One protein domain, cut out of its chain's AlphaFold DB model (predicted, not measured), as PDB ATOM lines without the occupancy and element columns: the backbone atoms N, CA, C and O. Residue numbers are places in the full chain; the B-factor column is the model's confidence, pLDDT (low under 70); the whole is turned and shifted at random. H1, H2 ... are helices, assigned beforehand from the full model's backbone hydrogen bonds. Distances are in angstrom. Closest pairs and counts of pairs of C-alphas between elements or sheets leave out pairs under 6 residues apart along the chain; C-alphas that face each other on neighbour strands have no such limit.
ATOM      1  N   GLU A  11     -42.186  16.877 -56.485       79.94
ATOM      2  CA  GLU A  11     -40.803  16.797 -56.006       79.94
ATOM      3  C   GLU A  11     -39.841  16.320 -57.100       79.94
ATOM      4  O   GLU A  11     -38.788  16.927 -57.305       79.94
ATOM      5  N   GLY A  12     -40.227  15.290 -57.861       81.62
ATOM      6  CA  GLY A  12     -39.439  14.790 -58.985       81.62
ATOM      7  C   GLY A  12     -39.254  15.844 -60.079       81.62
ATOM      8  O   GLY A  12     -38.149  16.007 -60.592       81.62
ATOM      9  N   ARG A  13     -40.301  16.621 -60.385       81.44
ATOM     10  CA  ARG A  13     -40.213  17.740 -61.342       81.44
ATOM     11  C   ARG A  13     -39.196  18.780 -60.887       81.44
ATOM     12  O   ARG A  13     -38.364  19.203 -61.682       81.44
ATOM     13  N   ASN A  14     -39.219  19.172 -59.612       86.06
ATOM     14  CA  ASN A  14     -38.254  20.139 -59.081       86.06
ATOM     15  C   ASN A  14     -36.815  19.604 -59.158       86.06
ATOM     16  O   ASN A  14     -35.901  20.319 -59.568       86.06
ATOM     17  N   LEU A  15     -36.622  18.323 -58.837       86.81
ATOM     18  CA  LEU A  15     -35.314  17.678 -58.895       86.81
ATOM     19  C   LEU A  15     -34.724  17.697 -60.313       86.81
ATOM     20  O   LEU A  15     -33.531  17.951 -60.468       86.81
ATOM     21  N   GLN A  16     -35.546  17.531 -61.353       88.62
ATOM     22  CA  GLN A  16     -35.085  17.634 -62.742       88.62
ATOM     23  C   GLN A  16     -34.492  19.011 -63.066       88.62
ATOM     24  O   GLN A  16     -33.431  19.084 -63.686       88.62
ATOM     25  N   PHE A  17     -35.127  20.094 -62.611       89.12
ATOM     26  CA  PHE A  17     -34.595  21.448 -62.784       89.12
ATOM     27  C   PHE A  17     -33.312  21.664 -61.983       89.12
ATOM     28  O   PHE A  17     -32.361  22.247 -62.501       89.12
ATOM     29  N   VAL A  18     -33.255  21.173 -60.743       90.81
ATOM     30  CA  VAL A  18     -32.051  21.271 -59.904       90.81
ATOM     31  C   VAL A  18     -30.867  20.579 -60.580       90.81
ATOM     32  O   VAL A  18     -29.795  21.170 -60.683       90.81
ATOM     33  N   VAL A  19     -31.068  19.373 -61.113       91.69
ATOM     34  CA  VAL A  19     -30.031  18.630 -61.843       91.69
ATOM     35  C   VAL A  19     -29.543  19.405 -63.075       91.69
ATOM     36  O   VAL A  19     -28.341  19.423 -63.338       91.69
ATOM     37  N   MET A  20     -30.429  20.100 -63.801       93.19
ATOM     38  CA  MET A  20     -30.023  20.949 -64.933       93.19
ATOM     39  C   MET A  20     -29.135  22.118 -64.501       93.19
ATOM     40  O   MET A  20     -28.108  22.374 -65.128       93.19
ATOM     41  N   TRP A  21     -29.496  22.808 -63.417       92.62
ATOM     42  CA  TRP A  21     -28.701  23.922 -62.892       92.62
ATOM     43  C   TRP A  21     -27.349  23.466 -62.346       92.62
ATOM     44  O   TRP A  21     -26.337  24.119 -62.596       92.62
ATOM     45  N   LEU A  22     -27.310  22.322 -61.659       93.56
ATOM     46  CA  LEU A  22     -26.058  21.717 -61.209       93.56
ATOM     47  C   LEU A  22     -25.159  21.351 -62.394       93.56
ATOM     48  O   LEU A  22     -23.965  21.632 -62.352       93.56
ATOM     49  N   GLY A  23     -25.730  20.800 -63.470       92.94
ATOM     50  CA  GLY A  23     -25.009  20.516 -64.711       92.94
ATOM     51  C   GLY A  23     -24.404  21.767 -65.355       92.94
ATOM     52  O   GLY A  23     -23.231  21.753 -65.733       92.94
ATOM     53  N   LEU A  24     -25.150  22.877 -65.407       93.62
ATOM     54  CA  LEU A  24     -24.641  24.158 -65.912       93.62
ATOM     55  C   LEU A  24     -23.446  24.656 -65.089       93.62
ATOM     56  O   LEU A  24     -22.396  24.972 -65.648       93.62
ATOM     57  N   VAL A  25     -23.597  24.711 -63.763       94.00
ATOM     58  CA  VAL A  25     -22.545  25.190 -62.855       94.00
ATOM     59  C   VAL A  25     -21.310  24.296 -62.942       94.00
ATOM     60  O   VAL A  25     -20.199  24.806 -63.077       94.00
ATOM     61  N   ALA A  26     -21.496  22.974 -62.946       92.88
ATOM     62  CA  ALA A  26     -20.408  22.017 -63.115       92.88
ATOM     63  C   ALA A  26     -19.679  22.216 -64.451       92.88
ATOM     64  O   ALA A  26     -18.452  22.218 -64.474       92.88
ATOM     65  N   THR A  27     -20.409  22.467 -65.544       93.06
ATOM     66  CA  THR A  27     -19.806  22.741 -66.859       93.06
ATOM     67  C   THR A  27     -18.925  23.986 -66.825       93.06
ATOM     68  O   THR A  27     -17.798  23.949 -67.314       93.06
ATOM     69  N   ILE A  28     -19.401  25.077 -66.217       93.06
ATOM     70  CA  ILE A  28     -18.630  26.322 -66.090       93.06
ATOM     71  C   ILE A  28     -17.370  26.087 -65.250       93.06
ATOM     72  O   ILE A  28     -16.284  26.485 -65.663       93.06
ATOM     73  N   ILE A  29     -17.496  25.412 -64.105       91.56
ATOM     74  CA  ILE A  29     -16.360  25.109 -63.225       91.56
ATOM     75  C   ILE A  29     -15.324  24.252 -63.957       91.56
ATOM     76  O   ILE A  29     -14.144  24.590 -63.934       91.56
ATOM     77  N   CYS A  30     -15.748  23.187 -64.646       90.38
ATOM     78  CA  CYS A  30     -14.846  22.334 -65.420       90.38
ATOM     79  C   CYS A  30     -14.128  23.106 -66.529       90.38
ATOM     80  O   CYS A  30     -12.935  22.896 -66.728       90.38
ATOM     81  N   LEU A  31     -14.817  24.025 -67.208       89.06
ATOM     82  CA  LEU A  31     -14.229  24.828 -68.278       89.06
ATOM     83  C   LEU A  31     -13.218  25.848 -67.731       89.06
ATOM     84  O   LEU A  31     -12.130  25.990 -68.279       89.06
ATOM     85  N   VAL A  32     -13.525  26.502 -66.605       88.62
ATOM     86  CA  VAL A  32     -12.581  27.385 -65.897       88.62
ATOM     87  C   VAL A  32     -11.358  26.597 -65.429       88.62
ATOM     88  O   VAL A  32     -10.226  27.022 -65.642       88.62
ATOM     89  N   GLN A  33     -11.564  25.426 -64.831       87.50
ATOM     90  CA  GLN A  33     -10.477  24.567 -64.374       87.50
ATOM     91  C   GLN A  33      -9.599  24.098 -65.537       87.50
ATOM     92  O   GLN A  33      -8.380  24.139 -65.423       87.50
ATOM     93  N   TYR A  34     -10.198  23.724 -66.668       85.06
ATOM     94  CA  TYR A  34      -9.469  23.318 -67.868       85.06
ATOM     95  C   TYR A  34      -8.551  24.426 -68.400       85.06
ATOM     96  O   TYR A  34      -7.438  24.141 -68.833       85.06
ATOM     97  N   VAL A  35      -8.975  25.690 -68.320       85.25
ATOM     98  CA  VAL A  35      -8.189  26.829 -68.822       85.25
ATOM     99  C   VAL A  35      -7.137  27.317 -67.819       85.25
ATOM    100  O   VAL A  35      -6.034  27.672 -68.224       85.25
ATOM    101  N   PHE A  36      -7.459  27.364 -66.522       85.06
ATOM    102  CA  PHE A  36      -6.623  28.041 -65.520       85.06
ATOM    103  C   PHE A  36      -5.889  27.104 -64.550       85.06
ATOM    104  O   PHE A  36      -4.906  27.520 -63.941       85.06
ATOM    105  N   LEU A  37      -6.364  25.867 -64.363       84.06
ATOM    106  CA  LEU A  37      -5.901  24.931 -63.326       84.06
ATOM    107  C   LEU A  37      -5.858  23.476 -63.860       84.06
ATOM    108  O   LEU A  37      -6.549  22.606 -63.317       84.06
ATOM    109  N   PRO A  38      -5.067  23.186 -64.911       74.00
ATOM    110  CA  PRO A  38      -5.092  21.888 -65.595       74.00
ATOM    111  C   PRO A  38      -4.641  20.706 -64.716       74.00
ATOM    112  O   PRO A  38      -5.097  19.586 -64.923       74.00
ATOM    113  N   ASP A  39      -3.814  20.947 -63.694       73.94
ATOM    114  CA  ASP A  39      -3.266  19.898 -62.817       73.94
ATOM    115  C   ASP A  39      -4.248  19.413 -61.730       73.94
ATOM    116  O   ASP A  39      -3.948  18.526 -60.920       73.94
ATOM    117  N   LEU A  40      -5.439  20.010 -61.661       72.81
ATOM    118  CA  LEU A  40      -6.420  19.708 -60.630       72.81
ATOM    119  C   LEU A  40      -7.267  18.483 -61.034       72.81
ATOM    120  O   LEU A  40      -7.977  18.491 -62.034       72.81
ATOM    121  N   HIS A  41      -7.247  17.426 -60.217       68.00
ATOM    122  CA  HIS A  41      -7.809  16.106 -60.562       68.00
ATOM    123  C   HIS A  41      -9.335  15.961 -60.351       68.00
ATOM    124  O   HIS A  41      -9.900  14.885 -60.541       68.00
ATOM    125  N   TRP A  42     -10.035  17.032 -59.970       73.56
ATOM    126  CA  TRP A  42     -11.465  16.992 -59.614       73.56
ATOM    127  C   TRP A  42     -12.422  16.981 -60.822       73.56
ATOM    128  O   TRP A  42     -13.636  16.854 -60.647       73.56
ATOM    129  N   MET A  43     -11.897  17.057 -62.052       73.19
ATOM    130  CA  MET A  43     -12.706  17.108 -63.279       73.19
ATOM    131  C   MET A  43     -13.626  15.898 -63.460       73.19
ATOM    132  O   MET A  43     -14.736  16.053 -63.963       73.19
ATOM    133  N   ALA A  44     -13.210  14.707 -63.017       80.00
ATOM    134  CA  ALA A  44     -13.996  13.485 -63.184       80.00
ATOM    135  C   ALA A  44     -15.377  13.569 -62.508       80.00
ATOM    136  O   ALA A  44     -16.374  13.113 -63.069       80.00
ATOM    137  N   ILE A  45     -15.453  14.202 -61.332       84.38
ATOM    138  CA  ILE A  45     -16.717  14.401 -60.612       84.38
ATOM    139  C   ILE A  45     -17.603  15.384 -61.380       84.38
ATOM    140  O   ILE A  45     -18.792  15.127 -61.567       84.38
ATOM    141  N   GLY A  46     -17.018  16.476 -61.879       85.12
ATOM    142  CA  GLY A  46     -17.730  17.456 -62.695       85.12
ATOM    143  C   GLY A  46     -18.316  16.839 -63.964       85.12
ATOM    144  O   GLY A  46     -19.499  17.026 -64.239       85.12
ATOM    145  N   TYR A  47     -17.551  16.005 -64.676       87.00
ATOM    146  CA  TYR A  47     -18.052  15.267 -65.840       87.00
ATOM    147  C   TYR A  47     -19.232  14.361 -65.497       87.00
ATOM    148  O   TYR A  47     -20.202  14.327 -66.252       87.00
ATOM    149  N   GLY A  48     -19.196  13.682 -64.348       88.12
ATOM    150  CA  GLY A  48     -20.322  12.875 -63.877       88.12
ATOM    151  C   GLY A  48     -21.608  13.695 -63.722       88.12
ATOM    152  O   GLY A  48     -22.665  13.275 -64.191       88.12
ATOM    153  N   VAL A  49     -21.517  14.891 -63.131       90.94
ATOM    154  CA  VAL A  49     -22.670  15.792 -62.938       90.94
ATOM    155  C   VAL A  49     -23.198  16.329 -64.273       90.94
ATOM    156  O   VAL A  49     -24.410  16.344 -64.495       90.94
ATOM    157  N   ILE A  50     -22.302  16.718 -65.182       92.19
ATOM    158  CA  ILE A  50     -22.647  17.180 -66.536       92.19
ATOM    159  C   ILE A  50     -23.390  16.074 -67.293       92.19
ATOM    160  O   ILE A  50     -24.492  16.277 -67.802       92.19
ATOM    161  N   VAL A  51     -22.832  14.864 -67.320       93.06
ATOM    162  CA  VAL A  51     -23.443  13.728 -68.020       93.06
ATOM    163  C   VAL A  51     -24.791  13.364 -67.400       93.06
ATOM    164  O   VAL A  51     -25.748  13.150 -68.140       93.06
ATOM    165  N   ALA A  52     -24.915  13.358 -66.070       91.06
ATOM    166  CA  ALA A  52     -26.189  13.097 -65.401       91.06
ATOM    167  C   ALA A  52     -27.278  14.099 -65.820       91.06
ATOM    168  O   ALA A  52     -28.413  13.703 -66.093       91.06
ATOM    169  N   GLY A  53     -26.931  15.385 -65.943       90.38
ATOM    170  CA  GLY A  53     -27.845  16.396 -66.463       90.38
ATOM    171  C   GLY A  53     -28.221  16.155 -67.925       90.38
ATOM    172  O   GLY A  53     -29.402  16.131 -68.254       90.38
ATOM    173  N   LEU A  54     -27.256  15.898 -68.804       91.69
ATOM    174  CA  LEU A  54     -27.547  15.629 -70.217       91.69
ATOM    175  C   LEU A  54     -28.408  14.371 -70.416       91.69
ATOM    176  O   LEU A  54     -29.339  14.385 -71.219       91.69
ATOM    177  N   ILE A  55     -28.156  13.309 -69.647       92.44
ATOM    178  CA  ILE A  55     -28.973  12.086 -69.634       92.44
ATOM    179  C   ILE A  55     -30.398  12.405 -69.179       92.44
ATOM    180  O   ILE A  55     -31.353  11.999 -69.842       92.44
ATOM    181  N   ASN A  56     -30.560  13.180 -68.103       91.12
ATOM    182  CA  ASN A  56     -31.880  13.593 -67.623       91.12
ATOM    183  C   ASN A  56     -32.668  14.364 -68.703       91.12
ATOM    184  O   ASN A  56     -33.870  14.164 -68.857       91.12
ATOM    185  N   ALA A  57     -31.996  15.189 -69.513       88.00
ATOM    186  CA  ALA A  57     -32.624  15.867 -70.647       88.00
ATOM    187  C   ALA A  57     -32.947  14.912 -71.807       88.00
ATOM    188  O   ALA A  57     -34.022  15.006 -72.403       88.00
ATOM    189  N   GLY A  58     -32.039  13.987 -72.133       87.75
ATOM    190  CA  GLY A  58     -32.203  13.018 -73.220       87.75
ATOM    191  C   GLY A  58     -33.341  12.021 -72.986       87.75
ATOM    192  O   GLY A  58     -34.050  11.667 -73.925       87.75
ATOM    193  N   PHE A  59     -33.569  11.625 -71.731       86.62
ATOM    194  CA  PHE A  59     -34.647  10.712 -71.331       86.62
ATOM    195  C   PHE A  59     -35.887  11.431 -70.778       86.62
ATOM    196  O   PHE A  59     -36.708  10.830 -70.088       86.62
ATOM    197  N   SER A  60     -36.078  12.705 -71.125       82.19
ATOM    198  CA  SER A  60     -37.182  13.533 -70.622       82.19
ATOM    199  C   SER A  60     -38.583  13.156 -71.140       82.19
ATOM    200  O   SER A  60     -39.544  13.857 -70.842       82.19
ATOM    201  N   TYR A  61     -38.757  12.046 -71.869       73.12
ATOM    202  CA  TYR A  61     -40.040  11.636 -72.465       73.12
ATOM    203  C   TYR A  61     -41.194  11.483 -71.461       73.12
ATOM    204  O   TYR A  61     -42.327  11.792 -71.813       73.12
ATOM    205  N   GLY A  62     -40.912  11.041 -70.230       72.38
ATOM    206  CA  GLY A  62     -41.905  10.954 -69.144       72.38
ATOM    207  C   GLY A  62     -42.033  12.228 -68.301       72.38
ATOM    208  O   GLY A  62     -42.660  12.212 -67.247       72.38
ATOM    209  N   SER A  63     -41.375  13.314 -68.710       79.75
ATOM    210  CA  SER A  63     -41.356  14.590 -67.986       79.75
ATOM    211  C   SER A  63     -42.407  15.546 -68.535       79.75
ATOM    212  O   SER A  63     -42.923  15.365 -69.635       79.75
ATOM    213  N   ASP A  64     -42.678  16.598 -67.768       82.69
ATOM    214  CA  ASP A  64     -43.597  17.671 -68.144       82.69
ATOM    215  C   ASP A  64     -43.233  18.305 -69.503       82.69
ATOM    216  O   ASP A  64     -42.055  18.537 -69.803       82.69
ATOM    217  N   ASP A  65     -44.247  18.633 -70.304       85.06
ATOM    218  CA  ASP A  65     -44.100  19.242 -71.631       85.06
ATOM    219  C   ASP A  65     -43.320  20.559 -71.567       85.06
ATOM    220  O   ASP A  65     -42.527  20.870 -72.461       85.06
ATOM    221  N   TYR A  66     -43.476  21.307 -70.470       86.75
ATOM    222  CA  TYR A  66     -42.713  22.529 -70.226       86.75
ATOM    223  C   TYR A  66     -41.203  22.266 -70.147       86.75
ATOM    224  O   TYR A  66     -40.410  22.925 -70.821       86.75
ATOM    225  N   PHE A  67     -40.797  21.260 -69.371       88.31
ATOM    226  CA  PHE A  67     -39.395  20.878 -69.231       88.31
ATOM    227  C   PHE A  67     -38.825  20.358 -70.557       88.31
ATOM    228  O   PHE A  67     -37.742  20.766 -70.980       88.31
ATOM    229  N   ARG A  68     -39.592  19.527 -71.271       89.00
ATOM    230  CA  ARG A  68     -39.208  18.999 -72.588       89.00
ATOM    231  C   ARG A  68     -38.993  20.107 -73.616       89.00
ATOM    232  O   ARG A  68     -38.017  20.060 -74.364       89.00
ATOM    233  N   SER A  69     -39.860  21.119 -73.635       89.50
ATOM    234  CA  SER A  69     -39.718  22.291 -74.507       89.50
ATOM    235  C   SER A  69     -38.383  23.009 -74.276       89.50
ATOM    236  O   SER A  69     -37.652  23.301 -75.226       89.50
ATOM    237  N   GLN A  70     -37.997  23.207 -73.014       91.38
ATOM    238  CA  GLN A  70     -36.724  23.843 -72.665       91.38
ATOM    239  C   GLN A  70     -35.517  22.986 -73.050       91.38
ATOM    240  O   GLN A  70     -34.556  23.500 -73.630       91.38
ATOM    241  N   CYS A  71     -35.573  21.676 -72.795       92.12
ATOM    242  CA  CYS A  71     -34.531  20.746 -73.226       92.12
ATOM    243  C   CYS A  71     -34.368  20.749 -74.752       92.12
ATOM    244  O   CYS A  71     -33.239  20.744 -75.237       92.12
ATOM    245  N   HIS A  72     -35.460  20.839 -75.518       92.56
ATOM    246  CA  HIS A  72     -35.399  20.956 -76.976       92.56
ATOM    247  C   HIS A  72     -34.669  22.220 -77.440       92.56
ATOM    248  O   HIS A  72     -33.893  22.153 -78.394       92.56
ATOM    249  N   VAL A  73     -34.875  23.366 -76.780       93.88
ATOM    250  CA  VAL A  73     -34.112  24.587 -77.093       93.88
ATOM    251  C   VAL A  73     -32.626  24.371 -76.816       93.88
ATOM    252  O   VAL A  73     -31.811  24.662 -77.691       93.88
ATOM    253  N   GLY A  74     -32.277  23.791 -75.664       92.19
ATOM    254  CA  GLY A  74     -30.896  23.416 -75.342       92.19
ATOM    255  C   GLY A  74     -30.269  22.510 -76.406       92.19
ATOM    256  O   GLY A  74     -29.201  22.813 -76.935       92.19
ATOM    257  N   MET A  75     -30.964  21.443 -76.813       94.00
ATOM    258  CA  MET A  75     -30.490  20.526 -77.858       94.00
ATOM    259  C   MET A  75     -30.259  21.242 -79.193       94.00
ATOM    260  O   MET A  75     -29.262  20.983 -79.864       94.00
ATOM    261  N   ARG A  76     -31.142  22.175 -79.580       94.19
ATOM    262  CA  ARG A  76     -30.968  22.967 -80.808       94.19
ATOM    263  C   ARG A  76     -29.701  23.816 -80.757       94.19
ATOM    264  O   ARG A  76     -28.988  23.859 -81.755       94.19
ATOM    265  N   TRP A  77     -29.401  24.447 -79.623       95.69
ATOM    266  CA  TRP A  77     -28.171  25.228 -79.451       95.69
ATOM    267  C   TRP A  77     -26.922  24.360 -79.620       95.69
ATOM    268  O   TRP A  77     -26.027  24.716 -80.385       95.69
ATOM    269  N   SER A  78     -26.891  23.190 -78.982       94.25
ATOM    270  CA  SER A  78     -25.781  22.242 -79.119       94.25
ATOM    271  C   SER A  78     -25.604  21.740 -80.547       94.25
ATOM    272  O   SER A  78     -24.483  21.726 -81.048       94.25
ATOM    273  N   ILE A  79     -26.691  21.366 -81.228       94.00
ATOM    274  CA  ILE A  79     -26.637  20.880 -82.615       94.00
ATOM    275  C   ILE A  79     -26.131  21.977 -83.556       94.00
ATOM    276  O   ILE A  79     -25.287  21.703 -84.406       94.00
ATOM    277  N   VAL A  80     -26.603  23.217 -83.395       94.56
ATOM    278  CA  VAL A  80     -26.126  24.360 -84.191       94.56
ATOM    279  C   VAL A  80     -24.632  24.582 -83.973       94.56
ATOM    280  O   VAL A  80     -23.897  24.740 -84.946       94.56
ATOM    281  N   LEU A  81     -24.160  24.537 -82.725       93.56
ATOM    282  CA  LEU A  81     -22.740  24.701 -82.418       93.56
ATOM    283  C   LEU A  81     -21.888  23.593 -83.052       93.56
ATOM    284  O   LEU A  81     -20.871  23.887 -83.679       93.56
ATOM    285  N   VAL A  82     -22.326  22.335 -82.956       92.88
ATOM    286  CA  VAL A  82     -21.653  21.197 -83.604       92.88
ATOM    287  C   VAL A  82     -21.635  21.362 -85.125       92.88
ATOM    288  O   VAL A  82     -20.604  21.128 -85.749       92.88
ATOM    289  N   ALA A  83     -22.735  21.807 -85.734       91.94
ATOM    290  CA  ALA A  83     -22.807  22.028 -87.176       91.94
ATOM    291  C   ALA A  83     -21.837  23.126 -87.644       91.94
ATOM    292  O   ALA A  83     -21.143  22.942 -88.645       91.94
ATOM    293  N   ILE A  84     -21.738  24.237 -86.905       91.69
ATOM    294  CA  ILE A  84     -20.764  25.308 -87.178       91.69
ATOM    295  C   ILE A  84     -19.340  24.759 -87.066       91.69
ATOM    296  O   ILE A  84     -18.535  24.943 -87.978       91.69
ATOM    297  N   TYR A  85     -19.045  24.037 -85.986       87.38
ATOM    298  CA  TYR A  85     -17.734  23.443 -85.745       87.38
ATOM    299  C   TYR A  85     -17.309  22.483 -86.871       87.38
ATOM    300  O   TYR A  85     -16.223  22.626 -87.437       87.38
ATOM    301  N   LEU A  86     -18.189  21.559 -87.265       87.81
ATOM    302  CA  LEU A  86     -17.932  20.626 -88.365       87.81
ATOM    303  C   LEU A  86     -17.789  21.339 -89.714       87.81
ATOM    304  O   LEU A  86     -16.973  20.926 -90.535       87.81
ATOM    305  N   SER A  87     -18.526  22.429 -89.935       85.19
ATOM    306  CA  SER A  87     -18.396  23.236 -91.155       85.19
ATOM    307  C   SER A  87     -17.019  23.894 -91.249       85.19
ATOM    308  O   SER A  87     -16.392  23.865 -92.307       85.19
ATOM    309  N   VAL A  88     -16.506  24.436 -90.140       85.62
ATOM    310  CA  VAL A  88     -15.153  25.010 -90.080       85.62
ATOM    311  C   VAL A  88     -14.096  23.933 -90.330       85.62
ATOM    312  O   VAL A  88     -13.214  24.132 -91.167       85.62
ATOM    313  N   LEU A  89     -14.205  22.773 -89.674       82.38
ATOM    314  CA  LEU A  89     -13.296  21.646 -89.908       82.38
ATOM    315  C   LEU A  89     -13.306  21.181 -91.364       82.38
ATOM    316  O   LEU A  89     -12.248  20.888 -91.922       82.38
ATOM    317  N   PHE A  90     -14.482  21.124 -91.985       80.81
ATOM    318  CA  PHE A  90     -14.620  20.757 -93.386       80.81
ATOM    319  C   PHE A  90     -13.883  21.746 -94.296       80.81
ATOM    320  O   PHE A  90     -13.074  21.322 -95.117       80.81
ATOM    321  N   ILE A  91     -14.083  23.056 -94.108       82.50
ATOM    322  CA  ILE A  91     -13.405  24.100 -94.898       82.50
ATOM    323  C   ILE A  91     -11.881  23.992 -94.763       82.50
ATOM    324  O   ILE A  91     -11.160  24.036 -95.764       82.50
ATOM    325  N   LEU A  92     -11.383  23.815 -93.536       80.69
ATOM    326  CA  LEU A  92      -9.953  23.659 -93.272       80.69
ATOM    327  C   LEU A  92      -9.390  22.390 -93.926       80.69
ATOM    328  O   LEU A  92      -8.349  22.449 -94.577       80.69
ATOM    329  N   SER A  93     -10.104  21.268 -93.821       75.06
ATOM    330  CA  SER A  93      -9.680  19.984 -94.398       75.06
ATOM    331  C   SER A  93      -9.672  20.011 -95.927       75.06
ATOM    332  O   SER A  93      -8.760  19.474 -96.551       75.06
ATOM    333  N   VAL A  94     -10.661  20.659 -96.549       78.25
ATOM    334  CA  VAL A  94     -10.709  20.845 -98.008       78.25
ATOM    335  C   VAL A  94      -9.559  21.734 -98.481       78.25
ATOM    336  O   VAL A  94      -8.959  21.451 -99.516       78.25
ATOM    337  N   SER A  95      -9.218  22.777 -97.720       74.06
ATOM    338  CA  SER A  95      -8.100  23.673 -98.040       74.06
ATOM    339  C   SER A  95      -6.753  22.948 -97.985       74.06
ATOM    340  O   SER A  95      -5.940  23.100 -98.897       74.06
ATOM    341  N   ASP A  96      -6.539  22.109 -96.967       73.00
ATOM    342  CA  ASP A  96      -5.342  21.267 -96.856       73.00
ATOM    343  C   ASP A  96      -5.269  20.244 -98.001       73.00
ATOM    344  O   ASP A  96      -4.246  20.118 -98.677       73.00
ATOM    345  N   LEU A  97      -6.390  19.583 -98.314       71.81
ATOM    346  CA  LEU A  97      -6.466  18.646 -99.434       71.81
ATOM    347  C   LEU A  97      -6.118  19.321-100.771       71.81
ATOM    348  O   LEU A  97      -5.361  18.756-101.562       71.81
ATOM    349  N   ALA A  98      -6.639  20.526-101.017       73.50
ATOM    350  CA  ALA A  98      -6.357  21.300-102.223       73.50
ATOM    351  C   ALA A  98      -4.882  21.723-102.307       73.50
ATOM    352  O   ALA A  98      -4.270  21.601-103.372       73.50
ATOM    353  N   TYR A  99      -4.291  22.160-101.191       71.12
ATOM    354  CA  TYR A  99      -2.876  22.521-101.116       71.12
ATOM    355  C   TYR A  99      -1.967  21.317-101.396       71.12
ATOM    356  O   TYR A  99      -1.089  21.387-102.258       71.12
ATOM    357  N   VAL A 100      -2.217  20.178-100.742       69.62
ATOM    358  CA  VAL A 100      -1.457  18.936-100.957       69.62
ATOM    359  C   VAL A 100      -1.605  18.438-102.396       69.62
ATOM    360  O   VAL A 100      -0.616  18.021-103.002       69.62
ATOM    361  N   ALA A 101      -2.812  18.487-102.964       73.19
ATOM    362  CA  ALA A 101      -3.051  18.093-104.350       73.19
ATOM    363  C   ALA A 101      -2.297  19.000-105.336       73.19
ATOM    364  O   ALA A 101      -1.575  18.495-106.195       73.19
ATOM    365  N   GLY A 102      -2.391  20.324-105.180       72.75
ATOM    366  CA  GLY A 102      -1.683  21.289-106.025       72.75
ATOM    367  C   GLY A 102      -0.161  21.165-105.924       72.75
ATOM    368  O   GLY A 102       0.536  21.204-106.940       72.75
ATOM    369  N   TYR A 103       0.366  20.935-104.721       70.44
ATOM    370  CA  TYR A 103       1.798  20.730-104.507       70.44
ATOM    371  C   TYR A 103       2.301  19.439-105.162       70.44
ATOM    372  O   TYR A 103       3.322  19.443-105.843       70.44
ATOM    373  N   ARG A 104       1.555  18.332-105.037       71.25
ATOM    374  CA  ARG A 104       1.903  17.064-105.701       71.25
ATOM    375  C   ARG A 104       1.917  17.184-107.222       71.25
ATOM    376  O   ARG A 104       2.758  16.562-107.864       71.25
ATOM    377  N   VAL A 105       1.005  17.976-107.785       79.12
ATOM    378  CA  VAL A 105       0.923  18.213-109.232       79.12
ATOM    379  C   VAL A 105       2.049  19.129-109.727       79.12
ATOM    380  O   VAL A 105       2.539  18.931-110.833       79.12
ATOM    381  N   SER A 106       2.478  20.112-108.929       77.56
ATOM    382  CA  SER A 106       3.445  21.138-109.357       77.56
ATOM    383  C   SER A 106       4.906  20.849-108.997       77.56
ATOM    384  O   SER A 106       5.792  21.209-109.767       77.56
ATOM    385  N   ALA A 107       5.179  20.208-107.857       70.75
ATOM    386  CA  ALA A 107       6.528  20.090-107.295       70.75
ATOM    387  C   ALA A 107       7.084  18.653-107.262       70.75
ATOM    388  O   ALA A 107       8.217  18.449-106.835       70.75
ATOM    389  N   GLY A 108       6.316  17.644-107.695       62.75
ATOM    390  CA  GLY A 108       6.801  16.263-107.869       62.75
ATOM    391  C   GLY A 108       7.259  15.536-106.592       62.75
ATOM    392  O   GLY A 108       7.836  14.456-106.687       62.75
ATOM    393  N   GLY A 109       7.004  16.094-105.403       64.62
ATOM    394  CA  GLY A 109       7.422  15.543-104.111       64.62
ATOM    395  C   GLY A 109       6.322  15.599-103.049       64.62
ATOM    396  O   GLY A 109       5.331  16.317-103.188       64.62
ATOM    397  N   ALA A 110       6.481  14.820-101.973       57.53
ATOM    398  CA  ALA A 110       5.611  14.915-100.803       57.53
ATOM    399  C   ALA A 110       5.962  16.193-100.017       57.53
ATOM    400  O   ALA A 110       7.137  16.385 -99.709       57.53
ATOM    401  N   PRO A 111       4.993  17.075 -99.706       58.31
ATOM    402  CA  PRO A 111       5.279  18.251 -98.897       58.31
ATOM    403  C   PRO A 111       5.691  17.817 -97.487       58.31
ATOM    404  O   PRO A 111       5.027  16.960 -96.891       58.31
ATOM    405  N   ASP A 112       6.739  18.437 -96.941       56.62
ATOM    406  CA  ASP A 112       6.957  18.448 -95.497       56.62
ATOM    407  C   ASP A 112       5.704  19.066 -94.876       56.62
ATOM    408  O   ASP A 112       5.395  20.242 -95.087       56.62
ATOM    409  N   ARG A 113       4.913  18.232 -94.194       56.69
ATOM    410  CA  ARG A 113       3.675  18.657 -93.542       56.69
ATOM    411  C   ARG A 113       4.026  19.777 -92.572       56.69
ATOM    412  O   ARG A 113       4.588  19.507 -91.515       56.69
ATOM    413  N   MET A 114       3.658  21.015 -92.893       49.44
ATOM    414  CA  MET A 114       3.535  22.036 -91.863       49.44
ATOM    415  C   MET A 114       2.424  21.553 -90.931       49.44
ATOM    416  O   MET A 114       1.291  21.388 -91.392       49.44
ATOM    417  N   PRO A 115       2.715  21.248 -89.654       48.72
ATOM    418  CA  PRO A 115       1.668  20.848 -88.738       48.72
ATOM    419  C   PRO A 115       0.704  22.029 -88.641       48.72
ATOM    420  O   PRO A 115       1.081  23.110 -88.185       48.72
ATOM    421  N   MET A 116      -0.533  21.852 -89.114       51.34
ATOM    422  CA  MET A 116      -1.619  22.786 -88.838       51.34
ATOM    423  C   MET A 116      -1.815  22.799 -87.322       51.34
ATOM    424  O   MET A 116      -2.596  22.031 -86.770       51.34
ATOM    425  N   ASN A 117      -1.080  23.667 -86.631       50.59
ATOM    426  CA  ASN A 117      -1.107  23.801 -85.177       50.59
ATOM    427  C   ASN A 117      -2.527  24.163 -84.680       50.59
ATOM    428  O   ASN A 117      -2.917  23.814 -83.571       50.59
ATOM    429  N   ALA A 118      -3.348  24.773 -85.546       48.38
ATOM    430  CA  ALA A 118      -4.771  25.026 -85.314       48.38
ATOM    431  C   ALA A 118      -5.637  23.745 -85.269       48.38
ATOM    432  O   ALA A 118      -6.619  23.700 -84.531       48.38
ATOM    433  N   ALA A 119      -5.267  22.685 -85.997       49.41
ATOM    434  CA  ALA A 119      -5.951  21.389 -85.944       49.41
ATOM    435  C   ALA A 119      -5.651  20.620 -84.642       49.41
ATOM    436  O   ALA A 119      -6.446  19.776 -84.237       49.41
ATOM    437  N   GLY A 120      -4.537  20.932 -83.966       51.50
ATOM    438  CA  GLY A 120      -4.188  20.370 -82.657       51.50
ATOM    439  C   GLY A 120      -5.130  20.829 -81.540       51.50
ATOM    440  O   GLY A 120      -5.576  20.004 -80.753       51.50
ATOM    441  N   TYR A 121      -5.509  22.113 -81.532       47.28
ATOM    442  CA  TYR A 121      -6.505  22.654 -80.594       47.28
ATOM    443  C   TYR A 121      -7.946  22.315 -80.983       47.28
ATOM    444  O   TYR A 121      -8.788  22.134 -80.108       47.28
ATOM    445  N   ALA A 122      -8.239  22.192 -82.282       53.94
ATOM    446  CA  ALA A 122      -9.544  21.716 -82.730       53.94
ATOM    447  C   ALA A 122      -9.792  20.252 -82.313       53.94
ATOM    448  O   ALA A 122     -10.907  19.893 -81.967       53.94
ATOM    449  N   ASN A 123      -8.763  19.402 -82.266       59.16
ATOM    450  CA  ASN A 123      -8.927  17.984 -81.928       59.16
ATOM    451  C   ASN A 123      -9.074  17.665 -80.432       59.16
ATOM    452  O   ASN A 123      -9.184  16.485 -80.092       59.16
ATOM    453  N   ASP A 124      -9.110  18.657 -79.537       75.88
ATOM    454  CA  ASP A 124      -9.436  18.375 -78.140       75.88
ATOM    455  C   ASP A 124     -10.939  18.080 -77.993       75.88
ATOM    456  O   ASP A 124     -11.792  18.961 -77.826       75.88
ATOM    457  N   ALA A 125     -11.257  16.786 -78.061       80.00
ATOM    458  CA  ALA A 125     -12.607  16.267 -77.909       80.00
ATOM    459  C   ALA A 125     -13.217  16.603 -76.540       80.00
ATOM    460  O   ALA A 125     -14.438  16.741 -76.430       80.00
ATOM    461  N   THR A 126     -12.394  16.756 -75.500       83.19
ATOM    462  CA  THR A 126     -12.846  17.102 -74.154       83.19
ATOM    463  C   THR A 126     -13.298  18.555 -74.103       83.19
ATOM    464  O   THR A 126     -14.412  18.825 -73.647       83.19
ATOM    465  N   LEU A 127     -12.506  19.483 -74.642       84.88
ATOM    466  CA  LEU A 127     -12.896  20.890 -74.741       84.88
ATOM    467  C   LEU A 127     -14.158  21.058 -75.598       84.88
ATOM    468  O   LEU A 127     -15.089  21.760 -75.194       84.88
ATOM    469  N   LEU A 128     -14.233  20.370 -76.742       87.81
ATOM    470  CA  LEU A 128     -15.424  20.384 -77.590       87.81
ATOM    471  C   LEU A 128     -16.658  19.893 -76.821       87.81
ATOM    472  O   LEU A 128     -17.697  20.552 -76.847       87.81
ATOM    473  N   ALA A 129     -16.547  18.776 -76.097       89.31
ATOM    474  CA  ALA A 129     -17.642  18.243 -75.294       89.31
ATOM    475  C   ALA A 129     -18.103  19.239 -74.217       89.31
ATOM    476  O   ALA A 129     -19.310  19.412 -74.031       89.31
ATOM    477  N   MET A 130     -17.179  19.942 -73.552       90.12
ATOM    478  CA  MET A 130     -17.529  20.977 -72.573       90.12
ATOM    479  C   MET A 130     -18.252  22.164 -73.216       90.12
ATOM    480  O   MET A 130     -19.262  22.616 -72.684       90.12
ATOM    481  N   ILE A 131     -17.789  22.645 -74.372       92.25
ATOM    482  CA  ILE A 131     -18.417  23.768 -75.086       92.25
ATOM    483  C   ILE A 131     -19.816  23.386 -75.587       92.25
ATOM    484  O   ILE A 131     -20.762  24.160 -75.443       92.25
ATOM    485  N   VAL A 132     -19.980  22.179 -76.135       94.31
ATOM    486  CA  VAL A 132     -21.280  21.669 -76.600       94.31
ATOM    487  C   VAL A 132     -22.253  21.497 -75.430       94.31
ATOM    488  O   VAL A 132     -23.431  21.851 -75.555       94.31
ATOM    489  N   SER A 133     -21.764  21.004 -74.289       94.12
ATOM    490  CA  SER A 133     -22.543  20.890 -73.050       94.12
ATOM    491  C   SER A 133     -22.926  22.268 -72.513       94.12
ATOM    492  O   SER A 133     -24.070  22.489 -72.123       94.12
ATOM    493  N   LEU A 134     -22.014  23.241 -72.563       95.19
ATOM    494  CA  LEU A 134     -22.299  24.614 -72.156       95.19
ATOM    495  C   LEU A 134     -23.381  25.237 -73.042       95.19
ATOM    496  O   LEU A 134     -24.303  25.856 -72.520       95.19
ATOM    497  N   ALA A 135     -23.317  25.034 -74.361       95.62
ATOM    498  CA  ALA A 135     -24.349  25.496 -75.285       95.62
ATOM    499  C   ALA A 135     -25.718  24.865 -74.993       95.62
ATOM    500  O   ALA A 135     -26.728  25.566 -75.055       95.62
ATOM    501  N   PHE A 136     -25.748  23.583 -74.608       96.94
ATOM    502  CA  PHE A 136     -26.976  22.916 -74.174       96.94
ATOM    503  C   PHE A 136     -27.584  23.643 -72.972       96.94
ATOM    504  O   PHE A 136     -28.732  24.094 -73.019       96.94
ATOM    505  N   TYR A 137     -26.804  23.784 -71.896       95.81
ATOM    506  CA  TYR A 137     -27.290  24.374 -70.652       95.81
ATOM    507  C   TYR A 137     -27.607  25.864 -70.791       95.81
ATOM    508  O   TYR A 137     -28.567  26.336 -70.187       95.81
ATOM    509  N   ALA A 138     -26.854  26.602 -71.608       93.94
ATOM    510  CA  ALA A 138     -27.143  27.995 -71.931       93.94
ATOM    511  C   ALA A 138     -28.463  28.124 -72.702       93.94
ATOM    512  O   ALA A 138     -29.294  28.964 -72.359       93.94
ATOM    513  N   GLY A 139     -28.703  27.256 -73.691       93.06
ATOM    514  CA  GLY A 139     -29.970  27.205 -74.417       93.06
ATOM    515  C   GLY A 139     -31.147  26.894 -73.490       93.06
ATOM    516  O   GLY A 139     -32.146  27.614 -73.510       93.06
ATOM    517  N   PHE A 140     -30.996  25.900 -72.609       93.06
ATOM    518  CA  PHE A 140     -31.986  25.567 -71.580       93.06
ATOM    519  C   PHE A 140     -32.273  26.757 -70.646       93.06
ATOM    520  O   PHE A 140     -33.426  27.166 -70.492       93.06
ATOM    521  N   ALA A 141     -31.230  27.365 -70.074       92.50
ATOM    522  CA  ALA A 141     -31.354  28.503 -69.167       92.50
ATOM    523  C   ALA A 141     -31.980  29.723 -69.859       92.50
ATOM    524  O   ALA A 141     -32.820  30.396 -69.268       92.50
ATOM    525  N   SER A 142     -31.629  29.987 -71.122       91.88
ATOM    526  CA  SER A 142     -32.193  31.097 -71.897       91.88
ATOM    527  C   SER A 142     -33.693  30.928 -72.146       91.88
ATOM    528  O   SER A 142     -34.443  31.889 -71.986       91.88
ATOM    529  N   ALA A 143     -34.148  29.711 -72.466       90.50
ATOM    530  CA  ALA A 143     -35.565  29.410 -72.635       90.50
ATOM    531  C   ALA A 143     -36.322  29.612 -71.318       90.50
ATOM    532  O   ALA A 143     -37.334  30.308 -71.281       90.50
ATOM    533  N   MET A 144     -35.771  29.088 -70.222       88.31
ATOM    534  CA  MET A 144     -36.365  29.211 -68.894       88.31
ATOM    535  C   MET A 144     -36.448  30.669 -68.416       88.31
ATOM    536  O   MET A 144     -37.470  31.084 -67.869       88.31
ATOM    537  N   LEU A 145     -35.389  31.458 -68.619       88.75
ATOM    538  CA  LEU A 145     -35.363  32.878 -68.261       88.75
ATOM    539  C   LEU A 145     -36.335  33.682 -69.122       88.75
ATOM    540  O   LEU A 145     -37.105  34.472 -68.581       88.75
ATOM    541  N   ARG A 146     -36.349  33.455 -70.442       88.19
ATOM    542  CA  ARG A 146     -37.270  34.132 -71.362       88.19
ATOM    543  C   ARG A 146     -38.720  33.931 -70.946       88.19
ATOM    544  O   ARG A 146     -39.463  34.903 -70.904       88.19
ATOM    545  N   ASP A 147     -39.107  32.708 -70.602       84.12
ATOM    546  CA  ASP A 147     -40.486  32.416 -70.211       84.12
ATOM    547  C   ASP A 147     -40.854  33.112 -68.888       84.12
ATOM    548  O   ASP A 147     -41.959  33.631 -68.749       84.12
ATOM    549  N   ARG A 148     -39.915  33.209 -67.935       80.25
ATOM    550  CA  ARG A 148     -40.117  33.943 -66.671       80.25
ATOM    551  C   ARG A 148     -40.249  35.454 -66.868       80.25
ATOM    552  O   ARG A 148     -41.035  36.074 -66.158       80.25
ATOM    553  N   PHE A 149     -39.503  36.037 -67.805       74.19
ATOM    554  CA  PHE A 149     -39.606  37.463 -68.122       74.19
ATOM    555  C   PHE A 149     -40.842  37.785 -68.974       74.19
ATOM    556  O   PHE A 149     -41.492  38.794 -68.727       74.19
ATOM    557  N   ALA A 150     -41.216  36.918 -69.922       63.47
ATOM    558  CA  ALA A 150     -42.401  37.099 -70.763       63.47
ATOM    559  C   ALA A 150     -43.712  36.999 -69.963       63.47
ATOM    560  O   ALA A 150     -44.601  37.822 -70.141       63.47
ATOM    561  N   LEU A 151     -43.806  36.065 -69.009       54.53
ATOM    562  CA  LEU A 151     -44.961  35.947 -68.103       54.53
ATOM    563  C   LEU A 151     -45.055  37.088 -67.071       54.53
ATOM    564  O   LEU A 151     -46.074  37.222 -66.396       54.53
ATOM    565  N   GLY A 152     -44.002  37.899 -66.930       50.50
ATOM    566  CA  GLY A 152     -44.002  39.103 -66.097       50.50
ATOM    567  C   GLY A 152     -44.569  40.347 -66.789       50.50
ATOM    568  O   GLY A 152     -44.833  41.322 -66.097       50.50
TER     569      GLY A 152
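What this domain is: This is residues 11 to 152 of the 156 residues of an uncharacterized protein of Alteriqipengyuania lutimaris (UniProt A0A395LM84). Long H3 makes the length; H5 crosses its first part, and the hairpin of H1 and H2 packs on H5 through H1. Residues 104 to 109 stick out. The 142 printed residues include five named helices, H1 to H5: all helix, loose, radius of gyration of the C-alphas 20.3 A, spans 70 by 35 by 28 A.

Where its parts are: H1, residues 11 to 36, begins at C-alpha 11 (-40.803, 16.797, -56.006). H2 is residues 43 to 58, H3 65 to 107, 61.9 A long, H4 117 to 122, and H5 125 to 150, ending at (-42.401, 37.099, -70.763).

How they stand to each other: H1 and H2, a hairpin, touch, closest C-alphas 23 and 50, 4.5 A. H5 touches H1 with residues 127 to 138 alone, and H3 with 132 to 144 alone, closest C-alphas 139 and 74, 4.0 A. H4 is near H3. Every O i to N i+4 pair is within hydrogen-bond range except in H4, 1 of 2.

The domain as a whole: The printed part has no cut; pLDDT is under 70 at residues 41, 100, 108 to 123 and 150 to 152.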